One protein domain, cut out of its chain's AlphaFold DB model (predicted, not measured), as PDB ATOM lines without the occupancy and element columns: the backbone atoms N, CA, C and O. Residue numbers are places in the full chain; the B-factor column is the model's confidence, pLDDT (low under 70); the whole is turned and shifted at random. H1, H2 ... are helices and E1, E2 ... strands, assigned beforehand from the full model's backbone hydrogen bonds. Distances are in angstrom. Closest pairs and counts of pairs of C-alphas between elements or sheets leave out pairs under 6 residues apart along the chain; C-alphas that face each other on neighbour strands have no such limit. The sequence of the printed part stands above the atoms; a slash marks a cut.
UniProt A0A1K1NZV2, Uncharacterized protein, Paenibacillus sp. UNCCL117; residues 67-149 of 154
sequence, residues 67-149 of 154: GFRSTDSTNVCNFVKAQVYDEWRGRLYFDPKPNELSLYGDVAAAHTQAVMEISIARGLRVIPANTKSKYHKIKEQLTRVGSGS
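Overview. This is residues 67 to 149 of the 154 residues of an uncharacterized protein of Paenibacillus sp. UNCCL117 (UniProt A0A1K1NZV2). A small mixed sheet of four short strands, E5 E4 E3 E6, has the helix H1 over one face, and the hairpin E1 E2 packs beside H1 and the edge strand E5. H2 packs on H1 with its residues 134 to 139 and then runs outward as an arm; residues 143 to 149, of which 143 to 148 belong to H2, stick out at the far end of the longest axis. The printed part has 83 residues with two named helices and six named strands, in the order E1 E2 E3 E4 E5 H1 E6 H2; E1 E2 is antiparallel and the class is mixed, helices and strands. It is compact, with a radius of gyration of the C-alphas of 12.6 A, yet elongated in outline, spanning 41 by 27 by 23 A.

Arrangement. E1, residues 68 to 72, and E2, residues 75 to 78, are an antiparallel hairpin at 143 degrees, with N 77 and O 69 within hydrogen-bond range at 2.8 A. E3, residues 84 to 86, E4, residues 91 to 93, and E5, residues 104 to 106, form a meander, each strand the antiparallel neighbour of the one before. N 93 and O 84 are 2.8 A apart in the hairpin E3 E4, and N 105 and O 92 are 2.9 A apart in the hairpin E4 E5. The closest C-alphas of E2 and E5, Cys 77 and Gly 105, are 6.4 A apart. H1, residues 112 to 121, is on the sheet at a height of 9.6 A and, at 31 degrees to E3 on the local plane, runs only just slantwise to the strands. The closest C-alphas of E1 and H1, Thr 71 and Val 115, are 7.1 A apart. E6, residues 125 to 127, is parallel to E3 at 15 degrees, with N 127 and O 85 at 2.8 A. E5, H1 and E6 make a split strand-helix-strand unit, two strands running the same way with E4 and E3 between them, and its crossover is right-handed. H2, residues 134 to 148, touches H1 with residues 134 to 139 alone, the same way at a steep tilt of 46 degrees; the closest C-alphas are Met 116 and Tyr 135, 6.8 A. H2 is not on the four-stranded sheet. In H1 and H2 every O i to N i+4 pair is within hydrogen-bond range.

Along the chain. E1 begins at C-alpha 68, (-13.478, -0.858, -15.438), and is 12.2 A long; E2 is 10.0 A. H1 starts at C-alpha 112, (-7.451, -14.322, -10.998), and is 14.2 A long. H2 is 21.5 A long and ends at C-alpha 148, (-28.310, -20.733, 2.114).

Size, cuts and confidence. The C-alphas farthest apart, Leu 101 and Ser 149, are 43.2 A apart. The printed part has no cut and no long link. Mean pLDDT of the printed part is 89.7; residues 145 to 149 are under 70.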
ATOM      1  N   GLY A  67     -17.673  -0.230 -15.045       91.31
ATOM      2  CA  GLY A  67     -17.213  -1.617 -15.058       91.31
ATOM      3  C   GLY A  67     -15.738  -1.804 -15.396       91.31
ATOM      4  O   GLY A  67     -15.349  -2.918 -15.737       91.31
ATOM      5  N   PHE A  68     -14.928  -0.752 -15.305       93.81
ATOM      6  CA  PHE A  68     -13.478  -0.858 -15.438       93.81
ATOM      7  C   PHE A  68     -12.862  -1.401 -14.148       93.81
ATOM      8  O   PHE A  68     -13.171  -0.895 -13.071       93.81
ATOM      9  N   ARG A  69     -12.039  -2.447 -14.242       93.94
ATOM     10  CA  ARG A  69     -11.303  -3.015 -13.103       93.94
ATOM     11  C   ARG A  69      -9.877  -3.355 -13.486       93.94
ATOM     12  O   ARG A  69      -9.643  -3.802 -14.611       93.94
ATOM     13  N   SER A  70      -8.958  -3.200 -12.548       94.38
ATOM     14  CA  SER A  70      -7.580  -3.646 -12.721       94.38
ATOM     15  C   SER A  70      -7.530  -5.165 -12.841       94.38
ATOM     16  O   SER A  70      -8.116  -5.890 -12.031       94.38
ATOM     17  N   THR A  71      -6.834  -5.650 -13.864       95.19
ATOM     18  CA  THR A  71      -6.609  -7.090 -14.073       95.19
ATOM     19  C   THR A  71      -5.138  -7.476 -13.963       95.19
ATOM     20  O   THR A  71      -4.829  -8.629 -13.659       95.19
ATOM     21  N   ASP A  72      -4.243  -6.505 -14.102       94.50
ATOM     22  CA  ASP A  72      -2.813  -6.590 -13.829       94.50
ATOM     23  C   ASP A  72      -2.282  -5.189 -13.454       94.50
ATOM     24  O   ASP A  72      -2.991  -4.193 -13.565       94.50
ATOM     25  N   SER A  73      -1.023  -5.104 -13.036       91.31
ATOM     26  CA  SER A  73      -0.253  -3.887 -12.748       91.31
ATOM     27  C   SER A  73      -0.119  -2.892 -13.909       91.31
ATOM     28  O   SER A  73       0.382  -1.788 -13.704       91.31
ATOM     29  N   THR A  74      -0.519  -3.285 -15.121       89.94
ATOM     30  CA  THR A  74      -0.349  -2.488 -16.342       89.94
ATOM     31  C   THR A  74      -1.649  -2.234 -17.102       89.94
ATOM     32  O   THR A  74      -1.630  -1.535 -18.118       89.94
ATOM     33  N   ASN A  75      -2.781  -2.799 -16.664       92.06
ATOM     34  CA  ASN A  75      -4.028  -2.714 -17.417       92.06
ATOM     35  C   ASN A  75      -5.289  -2.617 -16.535       92.06
ATOM     36  O   ASN A  75      -5.400  -3.201 -15.455       92.06
ATOM     37  N   VAL A  76      -6.276  -1.882 -17.059       94.19
ATOM     38  CA  VAL A  76      -7.641  -1.791 -16.525       94.19
ATOM     39  C   VAL A  76      -8.598  -2.224 -17.622       94.19
ATOM     40  O   VAL A  76      -8.644  -1.626 -18.697       94.19
ATOM     41  N   CYS A  77      -9.378  -3.263 -17.357       96.38
ATOM     42  CA  CYS A  77     -10.252  -3.878 -18.344       96.38
ATOM     43  C   CYS A  77     -11.720  -3.543 -18.096       96.38
ATOM     44  O   CYS A  77     -12.178  -3.479 -16.956       96.38
ATOM     45  N   ASN A  78     -12.486  -3.384 -19.176       95.69
ATOM     46  CA  ASN A  78     -13.922  -3.140 -19.101       95.69
ATOM     47  C   ASN A  78     -14.715  -4.458 -19.027       95.69
ATOM     48  O   ASN A  78     -15.003  -5.094 -20.044       95.69
ATOM     49  N   PHE A  79     -15.159  -4.824 -17.827       95.19
ATOM     50  CA  PHE A  79     -15.949  -6.031 -17.576       95.19
ATOM     51  C   PHE A  79     -17.384  -5.967 -18.115       95.19
ATOM     52  O   PHE A  79     -18.043  -6.999 -18.193       95.19
ATOM     53  N   VAL A  80     -17.892  -4.786 -18.493       94.19
ATOM     54  CA  VAL A  80     -19.177  -4.671 -19.212       94.19
ATOM     55  C   VAL A  80     -19.048  -5.173 -20.643       94.19
ATOM     56  O   VAL A  80     -20.017  -5.685 -21.198       94.19
ATOM     57  N   LYS A  81     -17.867  -5.023 -21.242       95.88
ATOM     58  CA  LYS A  81     -17.607  -5.438 -22.624       95.88
ATOM     59  C   LYS A  81     -16.943  -6.807 -22.721       95.88
ATOM     60  O   LYS A  81     -17.075  -7.447 -23.759       95.88
ATOM     61  N   ALA A  82     -16.268  -7.257 -21.666       97.25
ATOM     62  CA  ALA A  82     -15.642  -8.572 -21.615       97.25
ATOM     63  C   ALA A  82     -16.654  -9.702 -21.873       97.25
ATOM     64  O   ALA A  82     -17.786  -9.671 -21.390       97.25
ATOM     65  N   GLN A  83     -16.229 -10.701 -22.645       96.94
ATOM     66  CA  GLN A  83     -17.072 -11.808 -23.103       96.94
ATOM     67  C   GLN A  83     -16.585 -13.158 -22.575       96.94
ATOM     68  O   GLN A  83     -17.393 -14.029 -22.237       96.94
ATOM     69  N   VAL A  84     -15.262 -13.349 -22.523       97.62
ATOM     70  CA  VAL A  84     -14.648 -14.641 -22.207       97.62
ATOM     71  C   VAL A  84     -13.448 -14.448 -21.296       97.62
ATOM     72  O   VAL A  84     -12.561 -13.664 -21.613       97.62
ATOM     73  N   TYR A  85     -13.383 -15.208 -20.209       97.31
ATOM     74  CA  TYR A  85     -12.175 -15.329 -19.400       97.31
ATOM     75  C   TYR A  85     -11.532 -16.703 -19.616       97.31
ATOM     76  O   TYR A  85     -12.153 -17.732 -19.354       97.31
ATOM     77  N   ASP A  86     -10.299 -16.719 -20.112       95.69
ATOM     78  CA  ASP A  86      -9.465 -17.912 -20.262       95.69
ATOM     79  C   ASP A  86      -8.530 -18.019 -19.059       95.69
ATOM     80  O   ASP A  86      -7.516 -17.324 -18.978       95.69
ATOM     81  N   GLU A  87      -8.893 -18.877 -18.102       94.56
ATOM     82  CA  GLU A  87      -8.120 -19.070 -16.874       94.56
ATOM     83  C   GLU A  87      -6.762 -19.709 -17.164       94.56
ATOM     84  O   GLU A  87      -5.784 -19.381 -16.496       94.56
ATOM     85  N   TRP A  88      -6.687 -20.613 -18.149       90.56
ATOM     86  CA  TRP A  88      -5.440 -21.299 -18.483       90.56
ATOM     87  C   TRP A  88      -4.376 -20.306 -18.935       90.56
ATOM     88  O   TRP A  88      -3.225 -20.380 -18.508       90.56
ATOM     89  N   ARG A  89      -4.771 -19.371 -19.802       93.75
ATOM     90  CA  ARG A  89      -3.867 -18.356 -20.353       93.75
ATOM     91  C   ARG A  89      -3.795 -17.083 -19.517       93.75
ATOM     92  O   ARG A  89      -2.941 -16.255 -19.805       93.75
ATOM     93  N   GLY A  90      -4.682 -16.911 -18.537       95.50
ATOM     94  CA  GLY A  90      -4.808 -15.671 -17.775       95.50
ATOM     95  C   GLY A  90      -5.220 -14.494 -18.658       95.50
ATOM     96  O   GLY A  90      -4.611 -13.435 -18.579       95.50
ATOM     97  N   ARG A  91      -6.214 -14.674 -19.539       97.38
ATOM     98  CA  ARG A  91      -6.620 -13.649 -20.520       97.38
ATOM     99  C   ARG A  91      -8.109 -13.357 -20.473       97.38
ATOM    100  O   ARG A  91      -8.930 -14.274 -20.519       97.38
ATOM    101  N   LEU A  92      -8.456 -12.076 -20.442       97.75
ATOM    102  CA  LEU A  92      -9.827 -11.585 -20.545       97.75
ATOM    103  C   LEU A  92     -10.068 -11.038 -21.955       97.75
ATOM    104  O   LEU A  92      -9.504 -10.016 -22.333       97.75
ATOM    105  N   TYR A  93     -10.905 -11.719 -22.731       98.06
ATOM    106  CA  TYR A  93     -11.221 -11.363 -24.111       98.06
ATOM    107  C   TYR A  93     -12.517 -10.561 -24.216       98.06
ATOM    108  O   TYR A  93     -13.483 -10.782 -23.474       98.06
ATOM    109  N   PHE A  94     -12.559  -9.691 -25.221       97.25
ATOM    110  CA  PHE A  94     -13.725  -8.871 -25.564       97.25
ATOM    111  C   PHE A  94     -14.542  -9.445 -26.732       97.25
ATOM    112  O   PHE A  94     -15.617  -8.935 -27.037       97.25
ATOM    113  N   ASP A  95     -14.072 -10.545 -27.325       96.69
ATOM    114  CA  ASP A  95     -14.778 -11.299 -28.359       96.69
ATOM    115  C   ASP A  95     -15.466 -12.542 -27.769       96.69
ATOM    116  O   ASP A  95     -14.871 -13.251 -26.952       96.69
ATOM    117  N   PRO A  96     -16.683 -12.902 -28.217       94.94
ATOM    118  CA  PRO A  96     -17.381 -14.095 -27.725       94.94
ATOM    119  C   PRO A  96     -16.697 -15.410 -28.142       94.94
ATOM    120  O   PRO A  96     -16.777 -16.427 -27.436       94.94
ATOM    121  N   LYS A  97     -16.002 -15.400 -29.284       95.69
ATOM    122  CA  LYS A  97     -15.256 -16.531 -29.856       95.69
ATOM    123  C   LYS A  97     -13.815 -16.088 -30.151       95.69
ATOM    124  O   LYS A  97     -13.508 -15.797 -31.304       95.69
ATOM    125  N   PRO A  98     -12.963 -15.981 -29.117       96.00
ATOM    126  CA  PRO A  98     -11.630 -15.429 -29.274       96.00
ATOM    127  C   PRO A  98     -10.744 -16.323 -30.143       96.00
ATOM    128  O   PRO A  98     -10.831 -17.553 -30.081       96.00
ATOM    129  N   ASN A  99      -9.883 -15.687 -30.930       94.62
ATOM    130  CA  ASN A  99      -8.835 -16.310 -31.733       94.62
ATOM    131  C   ASN A  99      -7.477 -15.638 -31.443       94.62
ATOM    132  O   ASN A  99      -7.357 -14.845 -30.512       94.62
ATOM    133  N   GLU A 100      -6.440 -15.974 -32.207       92.31
ATOM    134  CA  GLU A 100      -5.074 -15.476 -31.980       92.31
ATOM    135  C   GLU A 100      -4.910 -13.960 -32.189       92.31
ATOM    136  O   GLU A 100      -3.989 -13.372 -31.632       92.31
ATOM    137  N   LEU A 101      -5.809 -13.328 -32.947       95.88
ATOM    138  CA  LEU A 101      -5.825 -11.887 -33.218       95.88
ATOM    139  C   LEU A 101      -6.819 -11.122 -32.333       95.88
ATOM    140  O   LEU A 101      -6.927  -9.901 -32.443       95.88
ATOM    141  N   SER A 102      -7.576 -11.823 -31.485       96.88
ATOM    142  CA  SER A 102      -8.556 -11.194 -30.601       96.88
ATOM    143  C   SER A 102      -7.888 -10.289 -29.576       96.88
ATOM    144  O   SER A 102      -6.873 -10.646 -28.979       96.88
ATOM    145  N   LEU A 103      -8.513  -9.141 -29.306       97.12
ATOM    146  CA  LEU A 103      -8.068  -8.233 -28.256       97.12
ATOM    147  C   LEU A 103      -8.305  -8.862 -26.875       97.12
ATOM    148  O   LEU A 103      -9.393  -9.381 -26.592       97.12
ATOM    149  N   TYR A 104      -7.302  -8.774 -26.005       97.12
ATOM    150  CA  TYR A 104      -7.391  -9.251 -24.630       97.12
ATOM    151  C   TYR A 104      -6.658  -8.333 -23.654       97.12
ATOM    152  O   TYR A 104      -5.746  -7.601 -24.032       97.12
ATOM    153  N   GLY A 105      -7.072  -8.399 -22.390       97.12
ATOM    154  CA  GLY A 105      -6.286  -7.936 -21.252       97.12
ATOM    155  C   GLY A 105      -5.662  -9.117 -20.515       97.12
ATOM    156  O   GLY A 105      -6.321 -10.144 -20.320       97.12
ATOM    157  N   ASP A 106      -4.400  -8.979 -20.119       97.50
ATOM    158  CA  ASP A 106      -3.730  -9.956 -19.263       97.50
ATOM    159  C   ASP A 106      -4.262  -9.868 -17.830       97.50
ATOM    160  O   ASP A 106      -4.534  -8.783 -17.307       97.50
ATOM    161  N   VAL A 107      -4.411 -11.029 -17.197       97.06
ATOM    162  CA  VAL A 107      -4.902 -11.183 -15.830       97.06
ATOM    163  C   VAL A 107      -3.792 -11.786 -14.983       97.06
ATOM    164  O   VAL A 107      -3.463 -12.966 -15.117       97.06
ATOM    165  N   ALA A 108      -3.237 -10.997 -14.066       95.75
ATOM    166  CA  ALA A 108      -2.215 -11.494 -13.160       95.75
ATOM    167  C   ALA A 108      -2.792 -12.543 -12.196       95.75
ATOM    168  O   ALA A 108      -3.971 -12.522 -11.822       95.75
ATOM    169  N   ALA A 109      -1.929 -13.434 -11.708       92.12
ATOM    170  CA  ALA A 109      -2.320 -14.488 -10.771       92.12
ATOM    171  C   ALA A 109      -3.005 -13.939  -9.502       92.12
ATOM    172  O   ALA A 109      -3.942 -14.559  -8.990       92.12
ATOM    173  N   ALA A 110      -2.573 -12.763  -9.029       92.75
ATOM    174  CA  ALA A 110      -3.154 -12.072  -7.877       92.75
ATOM    175  C   ALA A 110      -4.611 -11.629  -8.114       92.75
ATOM    176  O   ALA A 110      -5.418 -11.660  -7.190       92.75
ATOM    177  N   HIS A 111      -4.973 -11.291  -9.355       93.69
ATOM    178  CA  HIS A 111      -6.317 -10.838  -9.718       93.69
ATOM    179  C   HIS A 111      -7.236 -11.976 -10.184       93.69
ATOM    180  O   HIS A 111      -8.450 -11.794 -10.243       93.69
ATOM    181  N   THR A 112      -6.697 -13.171 -10.461       92.38
ATOM    182  CA  THR A 112      -7.451 -14.322 -10.998       92.38
ATOM    183  C   THR A 112      -8.736 -14.625 -10.222       92.38
ATOM    184  O   THR A 112      -9.768 -14.884 -10.836       92.38
ATOM    185  N   GLN A 113      -8.684 -14.599  -8.886       91.31
ATOM    186  CA  GLN A 113      -9.851 -14.869  -8.039       91.31
ATOM    187  C   GLN A 113     -10.958 -13.831  -8.278       91.31
ATOM    188  O   GLN A 113     -12.078 -14.197  -8.624       91.31
ATOM    189  N   ALA A 114     -10.620 -12.543  -8.166       92.00
ATOM    190  CA  ALA A 114     -11.564 -11.440  -8.331       92.00
ATOM    191  C   ALA A 114     -12.159 -11.402  -9.749       92.00
ATOM    192  O   ALA A 114     -13.374 -11.294  -9.915       92.00
ATOM    193  N   VAL A 115     -11.326 -11.568 -10.783       93.81
ATOM    194  CA  VAL A 115     -11.781 -11.641 -12.183       93.81
ATOM    195  C   VAL A 115     -12.783 -12.771 -12.377       93.81
ATOM    196  O   VAL A 115     -13.787 -12.602 -13.071       93.81
ATOM    197  N   MET A 116     -12.541 -13.921 -11.755       93.00
ATOM    198  CA  MET A 116     -13.403 -15.086 -11.882       93.00
ATOM    199  C   MET A 116     -14.737 -14.914 -11.155       93.00
ATOM    200  O   MET A 116     -15.776 -15.246 -11.723       93.00
ATOM    201  N   GLU A 117     -14.731 -14.354  -9.946       92.56
ATOM    202  CA  GLU A 117     -15.949 -14.004  -9.207       92.56
ATOM    203  C   GLU A 117     -16.817 -13.023 -10.001       92.56
ATOM    204  O   GLU A 117     -18.006 -13.277 -10.201       92.56
ATOM    205  N   ILE A 118     -16.212 -11.960 -10.546       92.44
ATOM    206  CA  ILE A 118     -16.907 -10.992 -11.406       92.44
ATOM    207  C   ILE A 118     -17.438 -11.682 -12.665       92.44
ATOM    208  O   ILE A 118     -18.582 -11.453 -13.058       92.44
ATOM    209  N   SER A 119     -16.634 -12.548 -13.288       92.88
ATOM    210  CA  SER A 119     -17.033 -13.288 -14.488       92.88
ATOM    211  C   SER A 119     -18.262 -14.155 -14.225       92.88
ATOM    212  O   SER A 119     -19.212 -14.119 -15.002       92.88
ATOM    213  N   ILE A 120     -18.286 -14.886 -13.107       90.62
ATOM    214  CA  ILE A 120     -19.428 -15.715 -12.707       90.62
ATOM    215  C   ILE A 120     -20.652 -14.843 -12.421       90.62
ATOM    216  O   ILE A 120     -21.718 -15.110 -12.972       90.62
ATOM    217  N   ALA A 121     -20.502 -13.793 -11.610       90.38
ATOM    218  CA  ALA A 121     -21.601 -12.907 -11.226       90.38
ATOM    219  C   ALA A 121     -22.270 -12.236 -12.435       90.38
ATOM    220  O   ALA A 121     -23.476 -12.004 -12.437       90.38
ATOM    221  N   ARG A 122     -21.493 -11.947 -13.481       89.19
ATOM    222  CA  ARG A 122     -21.971 -11.319 -14.718       89.19
ATOM    223  C   ARG A 122     -22.352 -12.309 -15.821       89.19
ATOM    224  O   ARG A 122     -22.788 -11.873 -16.883       89.19
ATOM    225  N   GLY A 123     -22.170 -13.612 -15.607       90.50
ATOM    226  CA  GLY A 123     -22.460 -14.637 -16.610       90.50
ATOM    227  C   GLY A 123     -21.488 -14.665 -17.797       90.50
ATOM    228  O   GLY A 123     -21.862 -15.128 -18.873       90.50
ATOM    229  N   LEU A 124     -20.250 -14.188 -17.628       93.25
ATOM    230  CA  LEU A 124     -19.207 -14.322 -18.647       93.25
ATOM    231  C   LEU A 124     -18.858 -15.799 -18.846       93.25
ATOM    232  O   LEU A 124     -18.823 -16.596 -17.900       93.25
ATOM    233  N   ARG A 125     -18.525 -16.168 -20.085       94.69
ATOM    234  CA  ARG A 125     -18.031 -17.514 -20.378       94.69
ATOM    235  C   ARG A 125     -16.631 -17.671 -19.788       94.69
ATOM    236  O   ARG A 125     -15.720 -16.938 -20.157       94.69
ATOM    237  N   VAL A 126     -16.439 -18.662 -18.925       94.69
ATOM    238  CA  VAL A 126     -15.117 -19.000 -18.380       94.69
ATOM    239  C   VAL A 126     -14.617 -20.281 -19.035       94.69
ATOM    240  O   VAL A 126     -15.336 -21.279 -19.070       94.69
ATOM    241  N   ILE A 127     -13.395 -20.249 -19.564       93.56
ATOM    242  CA  ILE A 127     -12.663 -21.426 -20.034       93.56
ATOM    243  C   ILE A 127     -11.782 -21.884 -18.864       93.56
ATOM    244  O   ILE A 127     -10.793 -21.211 -18.559       93.56
ATOM    245  N   PRO A 128     -12.152 -22.969 -18.159       91.25
ATOM    246  CA  PRO A 128     -11.394 -23.440 -17.011       91.25
ATOM    247  C   PRO A 128     -10.052 -24.035 -17.445       91.25
ATOM    248  O   PRO A 128      -9.953 -24.681 -18.487       91.25
ATOM    249  N   ALA A 129      -9.036 -23.886 -16.598       88.38
ATOM    250  CA  ALA A 129      -7.693 -24.412 -16.823       88.38
ATOM    251  C   ALA A 129      -7.650 -25.943 -16.989       88.38
ATOM    252  O   ALA A 129      -6.886 -26.470 -17.792       88.38
ATOM    253  N   ASN A 130      -8.433 -26.663 -16.185       86.44
ATOM    254  CA  ASN A 130      -8.570 -28.122 -16.183       86.44
ATOM    255  C   ASN A 130      -9.709 -28.534 -15.227       86.44
ATOM    256  O   ASN A 130     -10.382 -27.688 -14.642       86.44
ATOM    257  N   THR A 131      -9.892 -29.837 -14.998       74.50
ATOM    258  CA  THR A 131     -10.905 -30.384 -14.072       74.50
ATOM    259  C   THR A 131     -10.722 -29.967 -12.605       74.50
ATOM    260  O   THR A 131     -11.677 -30.012 -11.836       74.50
ATOM    261  N   LYS A 132      -9.522 -29.529 -12.201       77.50
ATOM    262  CA  LYS A 132      -9.199 -29.004 -10.859       77.50
ATOM    263  C   LYS A 132      -9.118 -27.470 -10.817       77.50
ATOM    264  O   LYS A 132      -8.600 -26.914  -9.846       77.50
ATOM    265  N   SER A 133      -9.614 -26.804 -11.860       83.62
ATOM    266  CA  SER A 133      -9.658 -25.349 -12.015       83.62
ATOM    267  C   SER A 133     -10.244 -24.630 -10.791       83.62
ATOM    268  O   SER A 133     -11.141 -25.144 -10.110       83.62
ATOM    269  N   LYS A 134      -9.772 -23.399 -10.535       81.19
ATOM    270  CA  LYS A 134     -10.346 -22.534  -9.494       81.19
ATOM    271  C   LYS A 134     -11.805 -22.189  -9.808       81.19
ATOM    272  O   LYS A 134     -12.594 -22.059  -8.877       81.19
ATOM    273  N   TYR A 135     -12.191 -22.157 -11.085       83.75
ATOM    274  CA  TYR A 135     -13.559 -21.876 -11.530       83.75
ATOM    275  C   TYR A 135     -14.577 -22.816 -10.912       83.75
ATOM    276  O   TYR A 135     -15.587 -22.358 -10.382       83.75
ATOM    277  N   HIS A 136     -14.301 -24.119 -10.917       84.38
ATOM    278  CA  HIS A 136     -15.223 -25.091 -10.339       84.38
ATOM    279  C   HIS A 136     -15.403 -24.870  -8.833       84.38
ATOM    280  O   HIS A 136     -16.535 -24.859  -8.354       84.38
ATOM    281  N   LYS A 137     -14.307 -24.596  -8.114       85.31
ATOM    282  CA  LYS A 137     -14.327 -24.335  -6.667       85.31
ATOM    283  C   LYS A 137     -15.118 -23.072  -6.321       85.31
ATOM    284  O   LYS A 137     -15.974 -23.110  -5.443       85.31
ATOM    285  N   ILE A 138     -14.866 -21.968  -7.025       84.94
ATOM    286  CA  ILE A 138     -15.536 -20.683  -6.772       84.94
ATOM    287  C   ILE A 138     -17.016 -20.758  -7.148       84.94
ATOM    288  O   ILE A 138     -17.873 -20.315  -6.387       84.94
ATOM    289  N   LYS A 139     -17.346 -21.368  -8.293       84.25
ATOM    290  CA  LYS A 139     -18.738 -21.545  -8.725       84.25
ATOM    291  C   LYS A 139     -19.548 -22.342  -7.702       84.25
ATOM    292  O   LYS A 139     -20.677 -21.966  -7.392       84.25
ATOM    293  N   GLU A 140     -18.975 -23.412  -7.155       84.88
ATOM    294  CA  GLU A 140     -19.602 -24.207  -6.097       84.88
ATOM    295  C   GLU A 140     -19.810 -23.390  -4.810       84.88
ATOM    296  O   GLU A 140     -20.906 -23.407  -4.246       84.88
ATOM    297  N   GLN A 141     -18.800 -22.626  -4.376       85.06
ATOM    298  CA  GLN A 141     -18.897 -21.745  -3.206       85.06
ATOM    299  C   GLN A 141     -20.014 -20.703  -3.360       85.06
ATOM    300  O   GLN A 141     -20.873 -20.599  -2.484       85.06
ATOM    301  N   LEU A 142     -20.059 -19.989  -4.489       81.94
ATOM    302  CA  LEU A 142     -21.079 -18.968  -4.756       81.94
ATOM    303  C   LEU A 142     -22.493 -19.565  -4.826       81.94
ATOM    304  O   LEU A 142     -23.439 -18.984  -4.296       81.94
ATOM    305  N   THR A 143     -22.636 -20.760  -5.408       80.25
ATOM    306  CA  THR A 143     -23.932 -21.455  -5.487       80.25
ATOM    307  C   THR A 143     -24.434 -21.858  -4.095       80.25
ATOM    308  O   THR A 143     -25.614 -21.686  -3.786       80.25
ATOM    309  N   ARG A 144     -23.549 -22.344  -3.212       75.38
ATOM    310  CA  ARG A 144     -23.905 -22.706  -1.828       75.38
ATOM    311  C   ARG A 144     -24.351 -21.502  -1.001       75.38
ATOM    312  O   ARG A 144     -25.331 -21.606  -0.270       75.38
ATOM    313  N   VAL A 145     -23.676 -20.362  -1.147       66.00
ATOM    314  CA  VAL A 145     -24.034 -19.122  -0.436       66.00
ATOM    315  C   VAL A 145     -25.399 -18.591  -0.891       66.00
ATOM    316  O   VAL A 145     -26.214 -18.236  -0.040       66.00
ATOM    317  N   GLY A 146     -25.697 -18.624  -2.196       58.38
ATOM    318  CA  GLY A 146     -27.012 -18.229  -2.726       58.38
ATOM    319  C   GLY A 146     -28.157 -19.180  -2.347       58.38
ATOM    320  O   GLY A 146     -29.301 -18.757  -2.223       58.38
ATOM    321  N   SER A 147     -27.850 -20.455  -2.095       53.03
ATOM    322  CA  SER A 147     -28.831 -21.458  -1.644       53.03
ATOM    323  C   SER A 147     -29.135 -21.356  -0.141       53.03
ATOM    324  O   SER A 147     -30.219 -21.721   0.307       53.03
ATOM    325  N   GLY A 148     -28.183 -20.857   0.657       46.03
ATOM    326  CA  GLY A 148     -28.310 -20.733   2.114       46.03
ATOM    327  C   GLY A 148     -29.140 -19.536   2.590       46.03
ATOM    328  O   GLY A 148     -29.527 -19.496   3.757       46.03
ATOM    329  N   SER A 149     -29.439 -18.573   1.714       48.00
ATOM    330  CA  SER A 149     -30.221 -17.369   2.049       48.00
ATOM    331  C   SER A 149     -31.739 -17.593   1.999       48.00
ATOM    332  O   SER A 149     -32.488 -16.760   2.495       48.00
TER     333      SER A 149